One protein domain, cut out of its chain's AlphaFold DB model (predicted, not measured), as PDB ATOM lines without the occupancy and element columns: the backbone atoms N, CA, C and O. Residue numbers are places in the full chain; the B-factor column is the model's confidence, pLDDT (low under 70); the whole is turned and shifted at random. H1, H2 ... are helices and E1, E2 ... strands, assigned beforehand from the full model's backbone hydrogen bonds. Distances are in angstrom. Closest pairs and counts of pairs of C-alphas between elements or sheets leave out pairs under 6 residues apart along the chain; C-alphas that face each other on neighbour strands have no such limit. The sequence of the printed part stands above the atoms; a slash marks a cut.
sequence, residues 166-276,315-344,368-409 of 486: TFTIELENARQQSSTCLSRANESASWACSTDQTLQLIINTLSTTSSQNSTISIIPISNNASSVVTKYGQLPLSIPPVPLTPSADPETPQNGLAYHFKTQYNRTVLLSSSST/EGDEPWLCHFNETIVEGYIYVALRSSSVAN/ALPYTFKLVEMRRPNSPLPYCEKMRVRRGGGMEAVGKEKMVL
ATOM      1  N   THR A 166     164.516 212.691 143.111       95.56
ATOM      2  CA  THR A 166     163.451 211.891 143.690       95.56
ATOM      3  C   THR A 166     162.485 211.540 142.573       95.56
ATOM      4  O   THR A 166     162.002 212.429 141.876       95.56
ATOM      5  N   PHE A 167     162.236 210.251 142.391       95.50
ATOM      6  CA  PHE A 167     161.399 209.729 141.324       95.50
ATOM      7  C   PHE A 167     160.301 208.842 141.891       95.50
ATOM      8  O   PHE A 167     160.503 208.159 142.893       95.50
ATOM      9  N   THR A 168     159.160 208.792 141.221       93.31
ATOM     10  CA  THR A 168     158.134 207.780 141.459       93.31
ATOM     11  C   THR A 168     158.406 206.559 140.585       93.31
ATOM     12  O   THR A 168     158.803 206.658 139.419       93.31
ATOM     13  N   ILE A 169     158.226 205.378 141.167       91.00
ATOM     14  CA  ILE A 169     158.213 204.109 140.444       91.00
ATOM     15  C   ILE A 169     156.920 203.371 140.775       91.00
ATOM     16  O   ILE A 169     156.594 203.132 141.939       91.00
ATOM     17  N   GLU A 170     156.187 202.996 139.738       87.00
ATOM     18  CA  GLU A 170     155.030 202.120 139.854       87.00
ATOM     19  C   GLU A 170     155.490 200.695 139.580       87.00
ATOM     20  O   GLU A 170     156.123 200.411 138.557       87.00
ATOM     21  N   LEU A 171     155.196 199.770 140.489       81.50
ATOM     22  CA  LEU A 171     155.489 198.354 140.284       81.50
ATOM     23  C   LEU A 171     154.403 197.705 139.407       81.50
ATOM     24  O   LEU A 171     153.812 196.702 139.793       81.50
ATOM     25  N   GLU A 172     154.180 198.264 138.210       62.22
ATOM     26  CA  GLU A 172     153.030 197.983 137.325       62.22
ATOM     27  C   GLU A 172     152.905 196.498 136.947       62.22
ATOM     28  O   GLU A 172     151.830 195.998 136.644       62.22
ATOM     29  N   ASN A 173     154.006 195.753 137.007       51.81
ATOM     30  CA  ASN A 173     154.016 194.303 136.920       51.81
ATOM     31  C   ASN A 173     155.274 193.802 137.619       51.81
ATOM     32  O   ASN A 173     156.247 193.449 136.946       51.81
ATOM     33  N   ALA A 174     155.284 193.774 138.956       51.41
ATOM     34  CA  ALA A 174     156.289 193.019 139.701       51.41
ATOM     35  C   ALA A 174     156.187 191.537 139.293       51.41
ATOM     36  O   ALA A 174     155.506 190.731 139.927       51.41
ATOM     37  N   ARG A 175     156.806 191.178 138.161       47.62
ATOM     38  CA  ARG A 175     156.865 189.808 137.676       47.62
ATOM     39  C   ARG A 175     157.625 189.042 138.734       47.62
ATOM     40  O   ARG A 175     158.807 189.275 138.962       47.62
ATOM     41  N   GLN A 176     156.904 188.139 139.373       49.34
ATOM     42  CA  GLN A 176     157.400 187.162 140.320       49.34
ATOM     43  C   GLN A 176     158.493 186.330 139.620       49.34
ATOM     44  O   GLN A 176     158.201 185.320 138.988       49.34
ATOM     45  N   GLN A 177     159.751 186.789 139.625       44.66
ATOM     46  CA  GLN A 177     160.818 186.091 138.893       44.66
ATOM     47  C   GLN A 177     161.339 184.870 139.651       44.66
ATOM     48  O   GLN A 177     161.864 183.952 139.030       44.66
ATOM     49  N   SER A 178     161.095 184.773 140.960       46.75
ATOM     50  CA  SER A 178     161.348 183.535 141.692       46.75
ATOM     51  C   SER A 178     160.552 183.478 142.993       46.75
ATOM     52  O   SER A 178     161.098 183.599 144.090       46.75
ATOM     53  N   SER A 179     159.243 183.247 142.905       46.00
ATOM     54  CA  SER A 179     158.629 182.451 143.963       46.00
ATOM     55  C   SER A 179     159.107 181.025 143.730       46.00
ATOM     56  O   SER A 179     158.542 180.293 142.920       46.00
ATOM     57  N   THR A 180     160.148 180.594 144.428       49.03
ATOM     58  CA  THR A 180     160.142 179.214 144.895       49.03
ATOM     59  C   THR A 180     158.841 179.085 145.691       49.03
ATOM     60  O   THR A 180     158.721 179.600 146.801       49.03
ATOM     61  N   CYS A 181     157.784 178.629 145.013       51.28
ATOM     62  CA  CYS A 181     156.408 178.795 145.462       51.28
ATOM     63  C   CYS A 181     156.298 178.189 146.850       51.28
ATOM     64  O   CYS A 181     156.655 177.030 146.986       51.28
ATOM     65  N   LEU A 182     155.849 178.910 147.878       55.62
ATOM     66  CA  LEU A 182     155.584 178.278 149.176       55.62
ATOM     67  C   LEU A 182     154.756 176.993 148.971       55.62
ATOM     68  O   LEU A 182     153.960 176.910 148.034       55.62
ATOM     69  N   SER A 183     155.003 175.959 149.780       50.22
ATOM     70  CA  SER A 183     154.609 174.571 149.446       50.22
ATOM     71  C   SER A 183     153.116 174.367 149.300       50.22
ATOM     72  O   SER A 183     152.671 173.405 148.668       50.22
ATOM     73  N   ARG A 184     152.342 175.286 149.868       58.44
ATOM     74  CA  ARG A 184     150.894 175.228 149.909       58.44
ATOM     75  C   ARG A 184     150.298 176.496 149.311       58.44
ATOM     76  O   ARG A 184     150.777 177.602 149.547       58.44
ATOM     77  N   ALA A 185     149.189 176.336 148.591       60.78
ATOM     78  CA  ALA A 185     148.469 177.442 147.957       60.78
ATOM     79  C   ALA A 185     147.951 178.498 148.959       60.78
ATOM     80  O   ALA A 185     147.801 179.670 148.622       60.78
ATOM     81  N   ASN A 186     147.701 178.112 150.212       64.19
ATOM     82  CA  ASN A 186     147.339 179.054 151.273       64.19
ATOM     83  C   ASN A 186     148.551 179.807 151.842       64.19
ATOM     84  O   ASN A 186     148.411 180.936 152.300       64.19
ATOM     85  N   GLU A 187     149.746 179.221 151.769       65.81
ATOM     86  CA  GLU A 187     150.984 179.906 152.131       65.81
ATOM     87  C   GLU A 187     151.396 180.894 151.036       65.81
ATOM     88  O   GLU A 187     151.872 181.974 151.365       65.81
ATOM     89  N   SER A 188     151.149 180.613 149.748       67.56
ATOM     90  CA  SER A 188     151.500 181.543 148.661       67.56
ATOM     91  C   SER A 188     150.825 182.915 148.762       67.56
ATOM     92  O   SER A 188     151.402 183.893 148.296       67.56
ATOM     93  N   ALA A 189     149.677 183.025 149.443       65.12
ATOM     94  CA  ALA A 189     149.057 184.318 149.746       65.12
ATOM     95  C   ALA A 189     149.958 185.210 150.625       65.12
ATOM     96  O   ALA A 189     149.956 186.427 150.478       65.12
ATOM     97  N   SER A 190     150.793 184.610 151.482       62.22
ATOM     98  CA  SER A 190     151.785 185.319 152.306       62.22
ATOM     99  C   SER A 190     152.981 185.857 151.515       62.22
ATOM    100  O   SER A 190     153.722 186.694 152.020       62.22
ATOM    101  N   TRP A 191     153.160 185.411 150.268       69.06
ATOM    102  CA  TRP A 191     154.240 185.834 149.373       69.06
ATOM    103  C   TRP A 191     153.718 186.505 148.093       69.06
ATOM    104  O   TRP A 191     154.476 186.732 147.151       69.06
ATOM    105  N   ALA A 192     152.421 186.819 148.030       64.38
ATOM    106  CA  ALA A 192     151.866 187.545 146.899       64.38
ATOM    107  C   ALA A 192     152.511 188.939 146.810       64.38
ATOM    108  O   ALA A 192     152.667 189.636 147.817       64.38
ATOM    109  N   CYS A 193     152.923 189.324 145.603       56.78
ATOM    110  CA  CYS A 193     153.384 190.674 145.311       56.78
ATOM    111  C   CYS A 193     152.172 191.611 145.325       56.78
ATOM    112  O   CYS A 193     151.163 191.314 144.689       56.78
ATOM    113  N   SER A 194     152.267 192.730 146.041       59.56
ATOM    114  CA  SER A 194     151.297 193.815 145.888       59.56
ATOM    115  C   SER A 194     151.567 194.497 144.549       59.56
ATOM    116  O   SER A 194     152.666 195.010 144.351       59.56
ATOM    117  N   THR A 195     150.607 194.471 143.628       58.03
ATOM    118  CA  THR A 195     150.756 195.035 142.273       58.03
ATOM    119  C   THR A 195     150.627 196.556 142.240       58.03
ATOM    120  O   THR A 195     151.062 197.182 141.283       58.03
ATOM    121  N   ASP A 196     150.112 197.155 143.316       71.69
ATOM    122  CA  ASP A 196     149.621 198.538 143.277       71.69
ATOM    123  C   ASP A 196     150.399 199.459 144.236       71.69
ATOM    124  O   ASP A 196     149.843 200.377 144.835       71.69
ATOM    125  N   GLN A 197     151.690 199.181 144.462       78.06
ATOM    126  CA  GLN A 197     152.542 200.044 145.289       78.06
ATOM    127  C   GLN A 197     153.329 201.025 144.422       78.06
ATOM    128  O   GLN A 197     154.159 200.629 143.602       78.06
ATOM    129  N   THR A 198     153.107 202.311 144.677       87.00
ATOM    130  CA  THR A 198     153.951 203.406 144.203       87.00
ATOM    131  C   THR A 198     155.064 203.643 145.221       87.00
ATOM    132  O   THR A 198     154.809 203.934 146.395       87.00
ATOM    133  N   LEU A 199     156.315 203.493 144.795       91.00
ATOM    134  CA  LEU A 199     157.479 203.727 145.646       91.00
ATOM    135  C   LEU A 199     158.195 204.999 145.202       91.00
ATOM    136  O   LEU A 199     158.221 205.340 144.020       91.00
ATOM    137  N   GLN A 200     158.810 205.676 146.161       94.19
ATOM    138  CA  GLN A 200     159.677 206.810 145.918       94.19
ATOM    139  C   GLN A 200     161.121 206.317 145.861       94.19
ATOM    140  O   GLN A 200     161.647 205.731 146.810       94.19
ATOM    141  N   LEU A 201     161.762 206.551 144.728       95.31
ATOM    142  CA  LEU A 201     163.151 206.236 144.466       95.31
ATOM    143  C   LEU A 201     163.984 207.508 144.592       95.31
ATOM    144  O   LEU A 201     163.813 208.441 143.817       95.31
ATOM    145  N   ILE A 202     164.913 207.544 145.539       96.81
ATOM    146  CA  ILE A 202     165.799 208.694 145.742       96.81
ATOM    147  C   ILE A 202     167.200 208.292 145.292       96.81
ATOM    148  O   ILE A 202     167.795 207.371 145.859       96.81
ATOM    149  N   ILE A 203     167.726 208.985 144.283       96.88
ATOM    150  CA  ILE A 203     169.068 208.770 143.736       96.88
ATOM    151  C   ILE A 203     169.918 209.998 144.049       96.88
ATOM    152  O   ILE A 203     169.699 211.077 143.500       96.88
ATOM    153  N   ASN A 204     170.927 209.811 144.898       96.06
ATOM    154  CA  ASN A 204     171.833 210.869 145.339       96.06
ATOM    155  C   ASN A 204     173.259 210.575 144.871       96.06
ATOM    156  O   ASN A 204     173.674 209.420 144.842       96.06
ATOM    157  N   THR A 205     174.054 211.603 144.567       90.25
ATOM    158  CA  THR A 205     175.510 211.431 144.457       90.25
ATOM    159  C   THR A 205     176.213 211.934 145.700       90.25
ATOM    160  O   THR A 205     176.040 213.074 146.128       90.25
ATOM    161  N   LEU A 206     177.062 211.085 146.273       84.44
ATOM    162  CA  LEU A 206     178.036 211.527 147.253       84.44
ATOM    163  C   LEU A 206     179.310 211.916 146.502       84.44
ATOM    164  O   LEU A 206     180.090 211.061 146.073       84.44
ATOM    165  N   SER A 207     179.517 213.221 146.329       75.56
ATOM    166  CA  SER A 207     180.773 213.750 145.795       75.56
ATOM    167  C   SER A 207     181.846 213.692 146.881       75.56
ATOM    168  O   SER A 207     182.079 214.657 147.605       75.56
ATOM    169  N   THR A 208     182.496 212.538 147.021       74.56
ATOM    170  CA  THR A 208     183.745 212.446 147.787       74.56
ATOM    171  C   THR A 208     184.908 212.860 146.890       74.56
ATOM    172  O   THR A 208     184.862 212.640 145.681       74.56
ATOM    173  N   THR A 209     185.948 213.466 147.466       75.75
ATOM    174  CA  THR A 209     187.071 214.132 146.768       75.75
ATOM    175  C   THR A 209     187.842 213.271 145.755       75.75
ATOM    176  O   THR A 209     188.692 213.800 145.044       75.75
ATOM    177  N   SER A 210     187.557 211.971 145.653       73.88
ATOM    178  CA  SER A 210     188.209 211.044 144.721       73.88
ATOM    179  C   SER A 210     187.275 210.050 144.013       73.88
ATOM    180  O   SER A 210     187.725 209.368 143.095       73.88
ATOM    181  N   SER A 211     185.989 209.951 144.381       76.25
ATOM    182  CA  SER A 211     185.046 209.038 143.714       76.25
ATOM    183  C   SER A 211     183.600 209.528 143.806       76.25
ATOM    184  O   SER A 211     183.096 209.809 144.897       76.25
ATOM    185  N   GLN A 212     182.934 209.626 142.654       79.38
ATOM    186  CA  GLN A 212     181.494 209.857 142.575       79.38
ATOM    187  C   GLN A 212     180.780 208.526 142.802       79.38
ATOM    188  O   GLN A 212     180.650 207.719 141.883       79.38
ATOM    189  N   ASN A 213     180.328 208.290 144.032       88.44
ATOM    190  CA  ASN A 213     179.516 207.121 144.346       88.44
ATOM    191  C   ASN A 213     178.058 207.571 144.408       88.44
ATOM    192  O   ASN A 213     177.684 208.382 145.258       88.44
ATOM    193  N   SER A 214     177.248 207.068 143.479       93.94
ATOM    194  CA  SER A 214     175.801 207.267 143.535       93.94
ATOM    195  C   SER A 214     175.211 206.303 144.561       93.94
ATOM    196  O   SER A 214     175.660 205.161 144.662       93.94
ATOM    197  N   THR A 215     174.225 206.745 145.326       96.50
ATOM    198  CA  THR A 215     173.446 205.914 146.242       96.50
ATOM    199  C   THR A 215     171.979 205.956 145.854       96.50
ATOM    200  O   THR A 215     171.501 206.923 145.261       96.50
ATOM    201  N   ILE A 216     171.273 204.887 146.190       96.44
ATOM    202  CA  ILE A 216     169.844 204.724 145.982       96.44
ATOM    203  C   ILE A 216     169.174 204.412 147.315       96.44
ATOM    204  O   ILE A 216     169.655 203.568 148.066       96.44
ATOM    205  N   SER A 217     168.058 205.059 147.611       96.50
ATOM    206  CA  SER A 217     167.133 204.631 148.663       96.50
ATOM    207  C   SER A 217     165.734 204.493 148.088       96.50
ATOM    208  O   SER A 217     165.371 205.215 147.160       96.50
ATOM    209  N   ILE A 218     164.962 203.567 148.644       94.19
ATOM    210  CA  ILE A 218     163.570 203.343 148.254       94.19
ATOM    211  C   ILE A 218     162.729 203.571 149.492       94.19
ATOM    212  O   ILE A 218     162.955 202.913 150.504       94.19
ATOM    213  N   ILE A 219     161.785 204.494 149.428       93.00
ATOM    214  CA  ILE A 219     160.841 204.725 150.514       93.00
ATOM    215  C   ILE A 219     159.420 204.631 149.977       93.00
ATOM    216  O   ILE A 219     159.177 204.926 148.807       93.00
ATOM    217  N   PRO A 220     158.467 204.176 150.791       89.38
ATOM    218  CA  PRO A 220     157.088 204.138 150.355       89.38
ATOM    219  C   PRO A 220     156.526 205.554 150.266       89.38
ATOM    220  O   PRO A 220     156.785 206.381 151.142       89.38
ATOM    221  N   ILE A 221     155.717 205.815 149.242       85.44
ATOM    222  CA  ILE A 221     154.939 207.053 149.159       85.44
ATOM    223  C   ILE A 221     153.745 206.868 150.093       85.44
ATOM    224  O   ILE A 221     152.696 206.358 149.711       85.44
ATOM    225  N   SER A 222     153.941 207.158 151.378       73.81
ATOM    226  CA  SER A 222     152.836 207.238 152.325       73.81
ATOM    227  C   SER A 222     152.420 208.695 152.454       73.81
ATOM    228  O   SER A 222     153.132 209.475 153.084       73.81
ATOM    229  N   ASN A 223     151.240 209.043 151.941       58.69
ATOM    230  CA  ASN A 223     150.695 210.407 152.020       58.69
ATOM    231  C   ASN A 223     150.427 210.868 153.468       58.69
ATOM    232  O   ASN A 223     150.083 212.017 153.696       58.69
ATOM    233  N   ASN A 224     150.597 209.989 154.464       60.41
ATOM    234  CA  ASN A 224     150.450 210.311 155.876       60.41
ATOM    235  C   ASN A 224     151.600 209.702 156.687       60.41
ATOM    236  O   ASN A 224     151.676 208.485 156.861       60.41
ATOM    237  N   ALA A 225     152.456 210.561 157.247       52.41
ATOM    238  CA  ALA A 225     153.587 210.199 158.111       52.41
ATOM    239  C   ALA A 225     153.188 209.426 159.391       52.41
ATOM    240  O   ALA A 225     154.045 208.900 160.099       52.41
ATOM    241  N   SER A 226     151.889 209.323 159.692       58.09
ATOM    242  CA  SER A 226     151.328 208.505 160.769       58.09
ATOM    243  C   SER A 226     150.773 207.181 160.236       58.09
ATOM    244  O   SER A 226     149.637 206.838 160.566       58.09
ATOM    245  N   SER A 227     151.513 206.487 159.360       55.59
ATOM    246  CA  SER A 227     151.038 205.339 158.572       55.59
ATOM    247  C   SER A 227     150.592 204.161 159.449       55.59
ATOM    248  O   SER A 227     151.298 203.170 159.646       55.59
ATOM    249  N   VAL A 228     149.383 204.277 159.987       71.69
ATOM    250  CA  VAL A 228     148.569 203.167 160.443       71.69
ATOM    251  C   VAL A 228     148.484 202.216 159.261       71.69
ATOM    252  O   VAL A 228     148.098 202.609 158.162       71.69
ATOM    253  N   VAL A 229     148.896 200.971 159.469       77.31
ATOM    254  CA  VAL A 229     148.689 199.918 158.481       77.31
ATOM    255  C   VAL A 229     147.180 199.759 158.359       77.31
ATOM    256  O   VAL A 229     146.538 199.341 159.318       77.31
ATOM    257  N   THR A 230     146.606 200.168 157.230       81.44
ATOM    258  CA  THR A 230     145.149 200.173 157.025       81.44
ATOM    259  C   THR A 230     144.673 199.083 156.081       81.44
ATOM    260  O   THR A 230     143.472 198.864 156.013       81.44
ATOM    261  N   LYS A 231     145.565 198.386 155.370       88.06
ATOM    262  CA  LYS A 231     145.199 197.366 154.380       88.06
ATOM    263  C   LYS A 231     145.935 196.053 154.631       88.06
ATOM    264  O   LYS A 231     147.071 196.042 155.107       88.06
ATOM    265  N   TYR A 232     145.276 194.950 154.287       88.38
ATOM    266  CA  TYR A 232     145.927 193.647 154.161       88.38
ATOM    267  C   TYR A 232     146.901 193.632 152.977       88.38
ATOM    268  O   TYR A 232     146.732 194.376 152.013       88.38
ATOM    269  N   GLY A 233     147.899 192.753 153.033       86.81
ATOM    270  CA  GLY A 233     148.895 192.569 151.982       86.81
ATOM    271  C   GLY A 233     150.313 192.910 152.426       86.81
ATOM    272  O   GLY A 233     150.655 192.880 153.610       86.81
ATOM    273  N   GLN A 234     151.177 193.166 151.447       83.50
ATOM    274  CA  GLN A 234     152.583 193.475 151.686       83.50
ATOM    275  C   GLN A 234     152.724 194.849 152.345       83.50
ATOM    276  O   GLN A 234     152.200 195.843 151.843       83.50
ATOM    277  N   LEU A 235     153.474 194.912 153.447       86.25
ATOM    278  CA  LEU A 235     153.834 196.190 154.046       86.25
ATOM    279  C   LEU A 235     154.831 196.934 153.147       86.25
ATOM    280  O   LEU A 235     155.651 196.283 152.491       86.25
ATOM    281  N   PRO A 236     154.770 198.274 153.091       83.88
ATOM    282  CA  PRO A 236     155.540 199.023 152.111       83.88
ATOM    283  C   PRO A 236     157.058 198.838 152.269       83.88
ATOM    284  O   PRO A 236     157.593 198.829 153.382       83.88
ATOM    285  N   LEU A 237     157.751 198.689 151.140       88.06
ATOM    286  CA  LEU A 237     159.198 198.479 151.079       88.06
ATOM    287  C   LEU A 237     159.956 199.760 151.457       88.06
ATOM    288  O   LEU A 237     159.783 200.793 150.818       88.06
ATOM    289  N   SER A 238     160.837 199.670 152.456       92.06
ATOM    290  CA  SER A 238     161.753 200.749 152.840       92.06
ATOM    291  C   SER A 238     163.191 200.237 152.835       92.06
ATOM    292  O   SER A 238     163.554 199.331 153.589       92.06
ATOM    293  N   ILE A 239     164.001 200.796 151.942       94.31
ATOM    294  CA  ILE A 239     165.402 200.461 151.725       94.31
ATOM    295  C   ILE A 239     166.247 201.691 152.073       94.31
ATOM    296  O   ILE A 239     166.065 202.747 151.454       94.31
ATOM    297  N   PRO A 240     167.197 201.572 153.020       95.75
ATOM    298  CA  PRO A 240     168.117 202.659 153.334       95.75
ATOM    299  C   PRO A 240     169.024 202.980 152.132       95.75
ATOM    300  O   PRO A 240     169.089 202.189 151.194       95.75
ATOM    301  N   PRO A 241     169.766 204.100 152.150       96.75
ATOM    302  CA  PRO A 241     170.717 204.421 151.089       96.75
ATOM    303  C   PRO A 241     171.754 203.306 150.862       96.75
ATOM    304  O   PRO A 241     172.527 202.967 151.759       96.75
ATOM    305  N   VAL A 242     171.789 202.756 149.648       97.00
ATOM    306  CA  VAL A 242     172.683 201.679 149.191       97.00
ATOM    307  C   VAL A 242     173.516 202.196 148.014       97.00
ATOM    308  O   VAL A 242     172.979 202.897 147.160       97.00
ATOM    309  N   PRO A 243     174.823 201.898 147.930       96.06
ATOM    310  CA  PRO A 243     175.642 202.322 146.797       96.06
ATOM    311  C   PRO A 243     175.213 201.634 145.493       96.06
ATOM    312  O   PRO A 243     174.959 200.431 145.469       96.06
ATOM    313  N   LEU A 244     175.195 202.402 144.406       95.94
ATOM    314  CA  LEU A 244     174.993 201.912 143.048       95.94
ATOM    315  C   LEU A 244     176.339 201.534 142.427       95.94
ATOM    316  O   LEU A 244     177.273 202.340 142.399       95.94
ATOM    317  N   THR A 245     176.431 200.325 141.885       95.00
ATOM    318  CA  THR A 245     177.609 199.834 141.167       95.00
ATOM    319  C   THR A 245     177.262 199.570 139.704       95.00
ATOM    320  O   THR A 245     176.184 199.074 139.396       95.00
ATOM    321  N   PRO A 246     178.142 199.900 138.754       94.31
ATOM    322  CA  PRO A 246     177.916 199.538 137.363       94.31
ATOM    323  C   PRO A 246     178.064 198.022 137.182       94.31
ATOM    324  O   PRO A 246     179.085 197.453 137.568       94.31
ATOM    325  N   SER A 247     177.056 197.372 136.602       94.62
ATOM    326  CA  SER A 247     177.047 195.925 136.369       94.62
ATOM    327  C   SER A 247     176.174 195.552 135.166       94.62
ATOM    328  O   SER A 247     175.279 196.300 134.775       94.62
ATOM    329  N   ALA A 248     176.424 194.387 134.574       94.62
ATOM    330  CA  ALA A 248     175.524 193.790 133.589       94.62
ATOM    331  C   ALA A 248     174.511 192.885 134.311       94.62
ATOM    332  O   ALA A 248     174.902 192.115 135.190       94.62
ATOM    333  N   ASP A 249     173.226 192.958 133.946       95.06
ATOM    334  CA  ASP A 249     172.229 192.001 134.446       95.06
ATOM    335  C   ASP A 249     172.493 190.620 133.820       95.06
ATOM    336  O   ASP A 249     172.403 190.490 132.594       95.06
ATOM    337  N   PRO A 250     172.809 189.580 134.616       93.88
ATOM    338  CA  PRO A 250     173.053 188.242 134.088       93.88
ATOM    339  C   PRO A 250     171.814 187.614 133.435       93.88
ATOM    340  O   PRO A 250     171.963 186.748 132.574       93.88
ATOM    341  N   GLU A 251     170.602 188.025 133.818       91.75
ATOM    342  CA  GLU A 251     169.362 187.475 133.256       91.75
ATOM    343  C   GLU A 251     168.936 188.174 131.963       91.75
ATOM    344  O   GLU A 251     168.277 187.564 131.119       91.75
ATOM    345  N   THR A 252     169.297 189.450 131.802       93.56
ATOM    346  CA  THR A 252     168.962 190.244 130.613       93.56
ATOM    347  C   THR A 252     170.173 190.989 130.038       93.56
ATOM    348  O   THR A 252     170.142 192.212 129.882       93.56
ATOM    349  N   PRO A 253     171.248 190.274 129.647       93.75
ATOM    350  CA  PRO A 253     172.483 190.896 129.162       93.75
ATOM    351  C   PRO A 253     172.275 191.772 127.914       93.75
ATOM    352  O   PRO A 253     173.039 192.707 127.675       93.75
ATOM    353  N   GLN A 254     171.224 191.512 127.131       94.56
ATOM    354  CA  GLN A 254     170.840 192.300 125.956       94.56
ATOM    355  C   GLN A 254     170.419 193.743 126.276       94.56
ATOM    356  O   GLN A 254     170.458 194.589 125.386       94.56
ATOM    357  N   ASN A 255     170.038 194.038 127.522       93.44
ATOM    358  CA  ASN A 255     169.627 195.379 127.943       93.44
ATOM    359  C   ASN A 255     170.825 196.319 128.186       93.44
ATOM    360  O   ASN A 255     170.638 197.509 128.440       93.44
ATOM    361  N   GLY A 256     172.052 195.800 128.080       92.38
ATOM    362  CA  GLY A 256     173.284 196.562 128.249       92.38
ATOM    363  C   GLY A 256     173.707 196.725 129.710       92.38
ATOM    364  O   GLY A 256     173.287 195.983 130.597       92.38
ATOM    365  N   LEU A 257     174.599 197.689 129.950       94.12
ATOM    366  CA  LEU A 257     175.080 198.018 131.293       94.12
ATOM    367  C   LEU A 257     173.987 198.733 132.092       94.12
ATOM    368  O   LEU A 257     173.319 199.634 131.584       94.12
ATOM    369  N   ALA A 258     173.865 198.370 133.364       95.44
ATOM    370  CA  ALA A 258     172.930 198.958 134.307       95.44
ATOM    371  C   ALA A 258     173.657 199.437 135.567       95.44
ATOM    372  O   ALA A 258     174.771 199.005 135.881       95.44
ATOM    373  N   TYR A 259     173.003 200.316 136.319       96.25
ATOM    374  CA  TYR A 259     173.359 200.526 137.716       96.25
ATOM    375  C   TYR A 259     172.673 199.461 138.562       96.25
ATOM    376  O   TYR A 259     171.464 199.271 138.468       96.25
ATOM    377  N   HIS A 260     173.457 198.769 139.372       96.50
ATOM    378  CA  HIS A 260     173.053 197.662 140.220       96.50
ATOM    379  C   HIS A 260     173.117 198.073 141.682       96.50
ATOM    380  O   HIS A 260     174.032 198.777 142.110       96.50
ATOM    381  N   PHE A 261     172.151 197.603 142.457       97.19
ATOM    382  CA  PHE A 261     172.244 197.594 143.907       97.19
ATOM    383  C   PHE A 261     171.694 196.284 144.446       97.19
ATOM    384  O   PHE A 261     170.827 195.638 143.853       97.19
ATOM    385  N   LYS A 262     172.193 195.909 145.618       96.94
ATOM    386  CA  LYS A 262     171.745 194.729 146.340       96.94
ATOM    387  C   LYS A 262     171.807 195.009 147.825       96.94
ATOM    388  O   LYS A 262     172.835 195.452 148.329       96.94
ATOM    389  N   THR A 263     170.715 194.744 148.525       97.06
ATOM    390  CA  THR A 263     170.659 194.909 149.975       97.06
ATOM    391  C   THR A 263     169.762 193.860 150.612       97.06
ATOM    392  O   THR A 263     169.047 193.124 149.931       97.06
ATOM    393  N   GLN A 264     169.838 193.766 151.932       96.00
ATOM    394  CA  GLN A 264     169.041 192.858 152.736       96.00
ATOM    395  C   GLN A 264     168.053 193.663 153.573       96.00
ATOM    396  O   GLN A 264     168.410 194.687 154.154       96.00
ATOM    397  N   TYR A 265     166.821 193.179 153.660       94.81
ATOM    398  CA  TYR A 265     165.755 193.782 154.442       94.81
ATOM    399  C   TYR A 265     164.816 192.707 155.013       94.81
ATOM    400  O   TYR A 265     164.900 191.526 154.667       94.81
ATOM    401  N   ASN A 266     163.935 193.102 155.930       93.44
ATOM    402  CA  ASN A 266     162.927 192.204 156.491       93.44
ATOM    403  C   ASN A 266     161.581 192.488 155.824       93.44
ATOM    404  O   ASN A 266     160.987 193.543 156.052       93.44
ATOM    405  N   ARG A 267     161.094 191.537 155.023       91.25
ATOM    406  CA  ARG A 267     159.767 191.621 154.407       91.25
ATOM    407  C   ARG A 267     158.720 191.266 155.457       91.25
ATOM    408  O   ARG A 267     158.875 190.300 156.208       91.25
ATOM    409  N   THR A 268     157.646 192.043 155.502       91.88
ATOM    410  CA  THR A 268     156.494 191.777 156.366       91.88
ATOM    411  C   THR A 268     155.206 191.825 155.553       91.88
ATOM    412  O   THR A 268     155.062 192.634 154.636       91.88
ATOM    413  N   VAL A 269     154.292 190.902 155.839       91.31
ATOM    414  CA  VAL A 269     153.027 190.750 155.112       91.31
ATOM    415  C   VAL A 269     151.908 190.569 156.121       91.31
ATOM    416  O   VAL A 269     152.029 189.764 157.040       91.31
ATOM    417  N   LEU A 270     150.826 191.316 155.946       92.12
ATOM    418  CA  LEU A 270     149.656 191.247 156.799       92.12
ATOM    419  C   LEU A 270     148.550 190.439 156.119       92.12
ATOM    420  O   LEU A 270     148.097 190.780 155.029       92.12
ATOM    421  N   LEU A 271     148.093 189.378 156.773       91.62
ATOM    422  CA  LEU A 271     147.070 188.472 156.257       91.62
ATOM    423  C   LEU A 271     145.798 188.535 157.096       91.62
ATOM    424  O   LEU A 271     145.844 188.753 158.306       91.62
ATOM    425  N   SER A 272     144.658 188.288 156.456       92.06
ATOM    426  CA  SER A 272     143.388 188.115 157.161       92.06
ATOM    427  C   SER A 272     143.406 186.836 158.000       92.06
ATOM    428  O   SER A 272     144.016 185.832 157.631       92.06
ATOM    429  N   SER A 273     142.704 186.833 159.133       90.00
ATOM    430  CA  SER A 273     142.519 185.621 159.946       90.00
ATOM    431  C   SER A 273     141.881 184.488 159.130       90.00
ATOM    432  O   SER A 273     142.275 183.325 159.259       90.00
ATOM    433  N   SER A 274     140.964 184.837 158.225       85.88
ATOM    434  CA  SER A 274     140.223 183.904 157.369       85.88
ATOM    435  C   SER A 274     141.090 183.169 156.338       85.88
ATOM    436  O   SER A 274     140.789 182.028 155.989       85.88
ATOM    437  N   SER A 275     142.204 183.756 155.884       77.81
ATOM    438  CA  SER A 275     143.062 183.125 154.869       77.81
ATOM    439  C   SER A 275     143.919 181.984 155.429       77.81
ATOM    440  O   SER A 275     144.473 181.190 154.671       77.81
ATOM    441  N   THR A 276     144.030 181.877 156.756       69.62
ATOM    442  CA  THR A 276     144.898 180.891 157.426       69.62
ATOM    443  C   THR A 276     144.182 179.609 157.856       69.62
ATOM    444  O   THR A 276     144.832 178.602 158.132       69.62
ATOM    445  N   GLU A 315     139.071 198.114 163.704       94.62
ATOM    446  CA  GLU A 315     139.346 197.920 165.130       94.62
ATOM    447  C   GLU A 315     138.739 196.591 165.601       94.62
ATOM    448  O   GLU A 315     137.561 196.321 165.377       94.62
ATOM    449  N   GLY A 316     139.539 195.768 166.277       95.56
ATOM    450  CA  GLY A 316     139.141 194.432 166.719       95.56
ATOM    451  C   GLY A 316     139.509 193.303 165.756       95.56
ATOM    452  O   GLY A 316     139.488 192.150 166.189       95.56
ATOM    453  N   ASP A 317     139.918 193.603 164.517       95.25
ATOM    454  CA  ASP A 317     140.423 192.581 163.600       95.25
ATOM    455  C   ASP A 317     141.652 191.884 164.182       95.25
ATOM    456  O   ASP A 317     142.491 192.506 164.843       95.25
ATOM    457  N   GLU A 318     141.780 190.584 163.899       96.12
ATOM    458  CA  GLU A 318     142.904 189.768 164.360       96.12
ATOM    459  C   GLU A 318     143.766 189.237 163.198       96.12
ATOM    460  O   GLU A 318     143.730 188.037 162.903       96.12
ATOM    461  N   PRO A 319     144.499 190.108 162.476       95.44
ATOM    462  CA  PRO A 319     145.301 189.694 161.336       95.44
ATOM    463  C   PRO A 319     146.532 188.877 161.751       95.44
ATOM    464  O   PRO A 319     147.010 188.949 162.883       95.44
ATOM    465  N   TRP A 320     147.103 188.147 160.799       94.56
ATOM    466  CA  TRP A 320     148.409 187.509 160.949       94.56
ATOM    467  C   TRP A 320     149.496 188.392 160.345       94.56
ATOM    468  O   TRP A 320     149.460 188.683 159.151       94.56
ATOM    469  N   LEU A 321     150.480 188.789 161.148       94.94
ATOM    470  CA  LEU A 321     151.668 189.498 160.683       94.94
ATOM    471  C   LEU A 321     152.782 188.487 160.413       94.94
ATOM    472  O   LEU A 321     153.363 187.918 161.335       94.94
ATOM    473  N   CYS A 322     153.051 188.240 159.137       94.44
ATOM    474  CA  CYS A 322     154.059 187.300 158.676       94.44
ATOM    475  C   CYS A 322     155.394 188.001 158.432       94.44
ATOM    476  O   CYS A 322     155.461 189.014 157.738       94.44
ATOM    477  N   HIS A 323     156.462 187.433 158.984       94.88
ATOM    478  CA  HIS A 323     157.827 187.930 158.921       94.88
ATOM    479  C   HIS A 323     158.693 187.024 158.051       94.88
ATOM    480  O   HIS A 323     158.775 185.811 158.265       94.88
ATOM    481  N   PHE A 324     159.405 187.644 157.116       93.56
ATOM    482  CA  PHE A 324     160.385 187.007 156.250       93.56
ATOM    483  C   PHE A 324     161.732 187.691 156.460       93.56
ATOM    484  O   PHE A 324     162.093 188.678 155.808       93.56
ATOM    485  N   ASN A 325     162.458 187.168 157.441       94.50
ATOM    486  CA  ASN A 325     163.746 187.708 157.835       94.50
ATOM    487  C   ASN A 325     164.800 187.412 156.766       94.50
ATOM    488  O   ASN A 325     164.808 186.338 156.159       94.50
ATOM    489  N   GLU A 326     165.717 188.363 156.589       94.06
ATOM    490  CA  GLU A 326     166.841 188.238 155.654       94.06
ATOM    491  C   GLU A 326     166.411 188.087 154.189       94.06
ATOM    492  O   GLU A 326     166.985 187.316 153.415       94.06
ATOM    493  N   THR A 327     165.393 188.845 153.797       92.38
ATOM    494  CA  THR A 327     165.001 188.951 152.397       92.38
ATOM    495  C   THR A 327     166.003 189.843 151.666       92.38
ATOM    496  O   THR A 327     166.461 190.855 152.184       92.38
ATOM    497  N   ILE A 328     166.402 189.441 150.471       94.06
ATOM    498  CA  ILE A 328     167.312 190.173 149.600       94.06
ATOM    499  C   ILE A 328     166.471 190.897 148.563       94.06
ATOM    500  O   ILE A 328     165.599 190.305 147.933       94.06
ATOM    501  N   VAL A 329     166.783 192.167 148.363       93.56
ATOM    502  CA  VAL A 329     166.269 192.958 147.253       93.56
ATOM    503  C   VAL A 329     167.436 193.367 146.369       93.56
ATOM    504  O   VAL A 329     168.484 193.819 146.842       93.56
ATOM    505  N   GLU A 330     167.270 193.138 145.078       95.31
ATOM    506  CA  GLU A 330     168.266 193.355 144.044       95.31
ATOM    507  C   GLU A 330     167.614 194.130 142.911       95.31
ATOM    508  O   GLU A 330     166.540 193.760 142.441       95.31
ATOM    509  N   GLY A 331     168.235 195.227 142.495       94.69
ATOM    510  CA  GLY A 331     167.667 196.084 141.469       94.69
ATOM    511  C   GLY A 331     168.679 196.509 140.420       94.69
ATOM    512  O   GLY A 331     169.876 196.618 140.693       94.69
ATOM    513  N   TYR A 332     168.163 196.750 139.218       96.19
ATOM    514  CA  TYR A 332     168.907 197.204 138.049       96.19
ATOM    515  C   TYR A 332     168.209 198.417 137.425       96.19
ATOM    516  O   TYR A 332     166.999 198.391 137.188       96.19
ATOM    517  N   ILE A 333     168.978 199.468 137.135       95.94
ATOM    518  CA  ILE A 333     168.527 200.680 136.441       95.94
ATOM    519  C   ILE A 333     169.238 200.755 135.087       95.94
ATOM    520  O   ILE A 333     170.449 200.993 135.024       95.94
ATOM    521  N   TYR A 334     168.491 200.564 134.003       95.25
ATOM    522  CA  TYR A 334     169.028 200.561 132.642       95.25
ATOM    523  C   TYR A 334     168.997 201.969 132.055       95.25
ATOM    524  O   TYR A 334     168.015 202.378 131.445       95.25
ATOM    525  N   VAL A 335     170.089 202.720 132.200       94.19
ATOM    526  CA  VAL A 335     170.151 204.123 131.738       94.19
ATOM    527  C   VAL A 335     170.080 204.292 130.218       94.19
ATOM    528  O   VAL A 335     169.744 205.369 129.731       94.19
ATOM    529  N   ALA A 336     170.372 203.234 129.458       93.94
ATOM    530  CA  ALA A 336     170.231 203.222 128.004       93.94
ATOM    531  C   ALA A 336     168.779 202.999 127.536       93.94
ATOM    532  O   ALA A 336     168.474 203.242 126.368       93.94
ATOM    533  N   LEU A 337     167.888 202.538 128.424       92.94
ATOM    534  CA  LEU A 337     166.500 202.209 128.112       92.94
ATOM    535  C   LEU A 337     165.559 203.202 128.798       92.94
ATOM    536  O   LEU A 337     165.663 203.452 129.999       92.94
ATOM    537  N   ARG A 338     164.624 203.769 128.034       92.00
ATOM    538  CA  ARG A 338     163.599 204.666 128.582       92.00
ATOM    539  C   ARG A 338     162.450 203.864 129.176       92.00
ATOM    540  O   ARG A 338     162.031 202.866 128.591       92.00
ATOM    541  N   SER A 339     161.929 204.315 130.315       87.38
ATOM    542  CA  SER A 339     160.716 203.728 130.884       87.38
ATOM    543  C   SER A 339     159.505 203.990 129.984       87.38
ATOM    544  O   SER A 339     159.356 205.088 129.445       87.38
ATOM    545  N   SER A 340     158.616 203.003 129.857       78.44
ATOM    546  CA  SER A 340     157.306 203.182 129.221       78.44
ATOM    547  C   SER A 340     156.364 204.047 130.060       78.44
ATOM    548  O   SER A 340     155.508 204.711 129.485       78.44
ATOM    549  N   SER A 341     156.546 204.101 131.388       70.06
ATOM    550  CA  SER A 341     155.708 204.919 132.280       70.06
ATOM    551  C   SER A 341     155.808 206.416 131.967       70.06
ATOM    552  O   SER A 341     154.812 207.130 132.011       70.06
ATOM    553  N   VAL A 342     156.980 206.886 131.527       67.81
ATOM    554  CA  VAL A 342     157.180 208.286 131.111       67.81
ATOM    555  C   VAL A 342     156.491 208.606 129.781       67.81
ATOM    556  O   VAL A 342     156.171 209.761 129.525       67.81
ATOM    557  N   ALA A 343     156.220 207.611 128.930       60.75
ATOM    558  CA  ALA A 343     155.574 207.848 127.637       60.75
ATOM    559  C   ALA A 343     154.070 208.162 127.758       60.75
ATOM    560  O   ALA A 343     153.515 208.783 126.853       60.75
ATOM    561  N   ASN A 344     153.429 207.764 128.864       54.59
ATOM    562  CA  ASN A 344     151.998 207.981 129.096       54.59
ATOM    563  C   ASN A 344     151.693 209.250 129.894       54.59
ATOM    564  O   ASN A 344     150.563 209.734 129.845       54.59
ATOM    565  N   ALA A 368     158.002 210.615 137.363       92.62
ATOM    566  CA  ALA A 368     158.279 209.203 137.105       92.62
ATOM    567  C   ALA A 368     159.750 208.974 136.705       92.62
ATOM    568  O   ALA A 368     160.361 209.779 135.996       92.62
ATOM    569  N   LEU A 369     160.327 207.843 137.124       94.06
ATOM    570  CA  LEU A 369     161.703 207.482 136.772       94.06
ATOM    571  C   LEU A 369     161.868 207.348 135.238       94.06
ATOM    572  O   LEU A 369     161.202 206.511 134.625       94.06
ATOM    573  N   PRO A 370     162.808 208.078 134.594       94.56
ATOM    574  CA  PRO A 370     162.963 208.058 133.136       94.56
ATOM    575  C   PRO A 370     163.612 206.789 132.572       94.56
ATOM    576  O   PRO A 370     163.727 206.651 131.352       94.56
ATOM    577  N   TYR A 371     164.026 205.855 133.427       94.00
ATOM    578  CA  TYR A 371     164.771 204.655 133.057       94.00
ATOM    579  C   TYR A 371     163.956 203.391 133.273       94.00
ATOM    580  O   TYR A 371     163.156 203.308 134.203       94.00
ATOM    581  N   THR A 372     164.226 202.361 132.475       93.06
ATOM    582  CA  THR A 372     163.715 201.024 132.784       93.06
ATOM    583  C   THR A 372     164.306 200.541 134.111       93.06
ATOM    584  O   THR A 372     165.527 200.519 134.294       93.06
ATOM    585  N   PHE A 373     163.429 200.131 135.024       92.81
ATOM    586  CA  PHE A 373     163.776 199.645 136.353       92.81
ATOM    587  C   PHE A 373     163.368 198.183 136.509       92.81
ATOM    588  O   PHE A 373     162.239 197.807 136.202       92.81
ATOM    589  N   LYS A 374     164.290 197.355 136.999       92.50
ATOM    590  CA  LYS A 374     164.027 195.969 137.388       92.50
ATOM    591  C   LYS A 374     164.284 195.847 138.879       92.50
ATOM    592  O   LYS A 374     165.368 196.201 139.333       92.50
ATOM    593  N   LEU A 375     163.319 195.306 139.611       91.25
ATOM    594  CA  LEU A 375     163.444 194.996 141.029       91.25
ATOM    595  C   LEU A 375     163.099 193.528 141.241       91.25
ATOM    596  O   LEU A 375     162.040 193.066 140.821       91.25
ATOM    597  N   VAL A 376     164.003 192.803 141.881       90.44
ATOM    598  CA  VAL A 376     163.854 191.390 142.197       90.44
ATOM    599  C   VAL A 376     163.973 191.228 143.699       90.44
ATOM    600  O   VAL A 376     164.888 191.746 144.337       90.44
ATOM    601  N   GLU A 377     163.039 190.479 144.260       89.12
ATOM    602  CA  GLU A 377     163.016 190.155 145.671       89.12
ATOM    603  C   GLU A 377     163.142 188.647 145.857       89.12
ATOM    604  O   GLU A 377     162.413 187.864 145.245       89.12
ATOM    605  N   MET A 378     164.083 188.232 146.698       88.75
ATOM    606  CA  MET A 378     164.421 186.832 146.914       88.75
ATOM    607  C   MET A 378     164.677 186.568 148.384       88.75
ATOM    608  O   MET A 378     165.296 187.363 149.083       88.75
ATOM    609  N   ARG A 379     164.295 185.388 148.857       89.06
ATOM    610  CA  ARG A 379     164.724 184.935 150.174       89.06
ATOM    611  C   ARG A 379     166.194 184.512 150.129       89.06
ATOM    612  O   ARG A 379     166.613 183.803 149.216       89.06
ATOM    613  N   ARG A 380     166.981 184.904 151.135       90.69
ATOM    614  CA  ARG A 380     168.364 184.433 151.265       90.69
ATOM    615  C   ARG A 380     168.396 182.911 151.508       90.69
ATOM    616  O   ARG A 380     167.680 182.424 152.387       90.69
ATOM    617  N   PRO A 381     169.245 182.150 150.793       87.69
ATOM    618  CA  PRO A 381     169.461 180.739 151.099       87.69
ATOM    619  C   PRO A 381     169.893 180.559 152.558       87.69
ATOM    620  O   PRO A 381     170.742 181.306 153.045       87.69
ATOM    621  N   ASN A 382     169.335 179.557 153.240       88.88
ATOM    622  CA  ASN A 382     169.570 179.275 154.663       88.88
ATOM    623  C   ASN A 382     169.072 180.345 155.649       88.88
ATOM    624  O   ASN A 382     169.455 180.299 156.818       88.88
ATOM    625  N   SER A 383     168.221 181.285 155.225       91.00
ATOM    626  CA  SER A 383     167.625 182.220 156.179       91.00
ATOM    627  C   SER A 383     166.642 181.520 157.130       91.00
ATOM    628  O   SER A 383     166.089 180.465 156.777       91.00
ATOM    629  N   PRO A 384     166.376 182.091 158.321       94.00
ATOM    630  CA  PRO A 384     165.404 181.548 159.268       94.00
ATOM    631  C   PRO A 384     164.046 181.266 158.622       94.00
ATOM    632  O   PRO A 384     163.618 181.982 157.715       94.00
ATOM    633  N   LEU A 385     163.358 180.219 159.092       92.38
ATOM    634  CA  LEU A 385     162.013 179.908 158.611       92.38
ATOM    635  C   LEU A 385     161.071 181.097 158.871       92.38
ATOM    636  O   LEU A 385     161.071 181.636 159.982       92.38
ATOM    637  N   PRO A 386     160.277 181.506 157.869       93.25
ATOM    638  CA  PRO A 386     159.323 182.577 158.033       93.25
ATOM    639  C   PRO A 386     158.242 182.142 159.011       93.25
ATOM    640  O   PRO A 386     157.955 180.955 159.169       93.25
ATOM    641  N   TYR A 387     157.658 183.107 159.700       94.56
ATOM    642  CA  TYR A 387     156.641 182.844 160.707       94.56
ATOM    643  C   TYR A 387     155.610 183.960 160.720       94.56
ATOM    644  O   TYR A 387     155.914 185.084 160.340       94.56
ATOM    645  N   CYS A 388     154.409 183.657 161.190       95.31
ATOM    646  CA  CYS A 388     153.352 184.628 161.403       95.31
ATOM    647  C   CYS A 388     152.998 184.716 162.884       95.31
ATOM    648  O   CYS A 388     152.917 183.695 163.571       95.31
ATOM    649  N   GLU A 389     152.777 185.935 163.358       96.12
ATOM    650  CA  GLU A 389     152.279 186.233 164.700       96.12
ATOM    651  C   GLU A 389     150.854 186.757 164.594       96.12
ATOM    652  O   GLU A 389     150.536 187.546 163.701       96.12
ATOM    653  N   LYS A 390     149.979 186.298 165.490       95.69
ATOM    654  CA  LYS A 390     148.611 186.804 165.531       95.69
ATOM    655  C   LYS A 390     148.617 188.186 166.172       95.69
ATOM    656  O   LYS A 390     149.093 188.347 167.294       95.69
ATOM    657  N   MET A 391     148.082 189.172 165.472       96.75
ATOM    658  CA  MET A 391     147.969 190.550 165.935       96.75
ATOM    659  C   MET A 391     146.502 190.887 166.191       96.75
ATOM    660  O   MET A 391     145.619 190.200 165.691       96.75
ATOM    661  N   ARG A 392     146.232 191.941 166.962       96.38
ATOM    662  CA  ARG A 392     144.917 192.565 167.128       96.38
ATOM    663  C   ARG A 392     145.034 194.052 166.850       96.38
ATOM    664  O   ARG A 392     145.911 194.722 167.402       96.38
ATOM    665  N   VAL A 393     144.137 194.560 166.017       95.69
ATOM    666  CA  VAL A 393     144.027 195.986 165.709       95.69
ATOM    667  C   VAL A 393     143.339 196.689 166.883       95.69
ATOM    668  O   VAL A 393     142.210 196.365 167.250       95.69
ATOM    669  N   ARG A 394     144.037 197.635 167.513       95.81
ATOM    670  CA  ARG A 394     143.539 198.465 168.618       95.81
ATOM    671  C   ARG A 394     142.808 199.703 168.090       95.81
ATOM    672  O   ARG A 394     142.970 200.101 166.935       95.81
ATOM    673  N   ARG A 395     142.074 200.381 168.980       93.56
ATOM    674  CA  ARG A 395     141.550 201.730 168.727       93.56
ATOM    675  C   ARG A 395     142.681 202.669 168.312       93.56
ATOM    676  O   ARG A 395     143.679 202.775 169.021       93.56
ATOM    677  N   GLY A 396     142.522 203.343 167.175       88.62
ATOM    678  CA  GLY A 396     143.552 204.215 166.594       88.62
ATOM    679  C   GLY A 396     144.515 203.514 165.629       88.62
ATOM    680  O   GLY A 396     145.500 204.122 165.223       88.62
ATOM    681  N   GLY A 397     144.256 202.253 165.263       88.75
ATOM    682  CA  GLY A 397     144.955 201.564 164.171       88.75
ATOM    683  C   GLY A 397     146.313 200.953 164.525       88.75
ATOM    684  O   GLY A 397     146.940 200.297 163.696       88.75
ATOM    685  N   GLY A 398     146.774 201.114 165.765       91.75
ATOM    686  CA  GLY A 398     147.928 200.368 166.264       91.75
ATOM    687  C   GLY A 398     147.645 198.862 166.302       91.75
ATOM    688  O   GLY A 398     146.515 198.446 166.542       91.75
ATOM    689  N   MET A 399     148.674 198.039 166.115       93.50
ATOM    690  CA  MET A 399     148.574 196.579 166.220       93.50
ATOM    691  C   MET A 399     149.335 196.074 167.447       93.50
ATOM    692  O   MET A 399     150.419 196.563 167.757       93.50
ATOM    693  N   GLU A 400     148.785 195.078 168.135       95.50
ATOM    694  CA  GLU A 400     149.427 194.403 169.269       95.50
ATOM    695  C   GLU A 400     149.369 192.882 169.095       95.50
ATOM    696  O   GLU A 400     148.367 192.357 168.623       95.50
ATOM    697  N   ALA A 401     150.419 192.166 169.500       96.19
ATOM    698  CA  ALA A 401     150.434 190.707 169.467       96.19
ATOM    699  C   ALA A 401     149.399 190.096 170.432       96.19
ATOM    700  O   ALA A 401     149.359 190.412 171.625       96.19
ATOM    701  N   VAL A 402     148.590 189.163 169.929       95.62
ATOM    702  CA  VAL A 402     147.609 188.399 170.707       95.62
ATOM    703  C   VAL A 402     148.293 187.158 171.273       95.62
ATOM    704  O   VAL A 402     148.324 186.087 170.672       95.62
ATOM    705  N   GLY A 403     148.868 187.299 172.465       94.12
ATOM    706  CA  GLY A 403     149.504 186.187 173.169       94.12
ATOM    707  C   GLY A 403     150.840 185.755 172.551       94.12
ATOM    708  O   GLY A 403     151.650 186.583 172.150       94.12
ATOM    709  N   LYS A 404     151.113 184.442 172.560       94.56
ATOM    710  CA  LYS A 404     152.363 183.837 172.051       94.56
ATOM    711  C   LYS A 404     152.122 182.926 170.844       94.56
ATOM    712  O   LYS A 404     152.937 182.046 170.569       94.56
ATOM    713  N   GLU A 405     150.983 183.085 170.178       93.69
ATOM    714  CA  GLU A 405     150.623 182.256 169.037       93.69
ATOM    715  C   GLU A 405     151.523 182.605 167.848       93.69
ATOM    716  O   GLU A 405     151.501 183.725 167.336       93.69
ATOM    717  N   LYS A 406     152.358 181.642 167.444       93.88
ATOM    718  CA  LYS A 406     153.242 181.759 166.285       93.88
ATOM    719  C   LYS A 406     153.033 180.572 165.362       93.88
ATOM    720  O   LYS A 406     153.080 179.424 165.802       93.88
ATOM    721  N   MET A 407     152.866 180.858 164.079       91.50
ATOM    722  CA  MET A 407     152.747 179.859 163.025       91.50
ATOM    723  C   MET A 407     154.003 179.901 162.159       91.50
ATOM    724  O   MET A 407     154.265 180.909 161.517       91.50
ATOM    725  N   VAL A 408     154.787 178.824 162.133       92.56
ATOM    726  CA  VAL A 408     155.960 178.727 161.248       92.56
ATOM    727  C   VAL A 408     155.497 178.317 159.850       92.56
ATOM    728  O   VAL A 408     154.792 177.320 159.702       92.56
ATOM    729  N   LEU A 409     155.901 179.080 158.839       88.75
ATOM    730  CA  LEU A 409     155.619 178.824 157.429       88.75
ATOM    731  C   LEU A 409     156.686 177.890 156.843       88.75
ATOM    732  O   LEU A 409     157.885 178.072 157.082       88.75
TER     733      LEU A 409
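Overview. This is residues 166 to 276, 315 to 344 and 368 to 409 of the 486 residues of an uncharacterized protein of Periconia macrospinosa (UniProt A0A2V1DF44). Two strongly twisted sheets lie partly face to face: E1 to E4 cover one part of a longer sheet, E5 to E10, in which the long strands E6 and E7 run side by side. The hairpin of E9 and E10 extends the long sheet at one end, near the short helices H1 and H2, and the tip of the E2 and E3 hairpin, residues 207 to 212, sticks out at the other. The 183 printed residues hold three named helices and ten named strands, in the order E1 H1 E2 E3 E4 E5 E6 H2 E7 H3 E8 E9 E10; the class is mostly strand, and the paired strands are antiparallel. The whole is compact, with a radius of gyration of the C-alphas of 18.2 A and spans of 53 by 38 by 36 A.

Along the chain. Find C-alpha 166 at (163.451, 211.891, 143.690), where E1 begins and runs to 170. H1 is 185 to 191, E2 198 to 208, 31.3 A long, and E3 211 to 220, 29.2 A. E4 is 239 to 243 and E5 245 to 248. E6, 257 to 271, spans 38.7 A, and H2 is 273 to 276. E7, 320 to 338, spans 39.7 A from C-alpha 320 at (148.409, 187.509, 160.949). H3 is 341 to 344, E8 371 to 379, E9 387 to 393, and E10 399 to 408, ending at (155.960, 178.727, 161.248).

Arrangement. Look first at E1 - E2 - E3 - E4: N 167 and O 201 are 2.8 A apart, N 202 and O 217 2.9 A, N 216 and O 242 2.8 A. E2 E3 E4 form a meander, each strand the antiparallel neighbour of the one before. This sheet and the branched one make a sandwich, two sheets face to face, strands at 49 degrees; the C-alphas of Pro 243 and Phe 261, the closest of E4 and E6, are 6.5 A apart. E6 has E5 on one side, N 245 to O 260 2.9 A, and E7 on the other, N 263 to O 329 2.9 A. E7 has E6 on one side and, on the other side, E8, N 330 to O 376 2.9 A, and E9, N 321 to O 389 2.8 A; E9 has E7 on one side and E10 on the other, N 388 to O 407 2.8 A. H1 and H2 only graze this sheet and only just touch, with 3 pairs of C-alphas within 8 A, the closest those of Asn 186 and Thr 276, 6.9 A. H3 is on neither sheet. H1 has 0 of 3 O i to N i+4 pairs within hydrogen-bond range and 2 of 4 O i to N i+3 pairs; H2 and H3 are too short for an O i to N i+4 pair.

Size, cuts and confidence. The two C-alphas farthest apart, Thr 209 and Ser 274, are 56.8 A apart. Residues 277 to 314 and 345 to 367 are not printed, leaving C-alpha gaps of 19.5 A and 10.3 A. The links E1 to H1 and E3 to E4 are long. Look for pLDDT under 70 at residues 172 to 195, 223 to 227, 276 and 342 to 344.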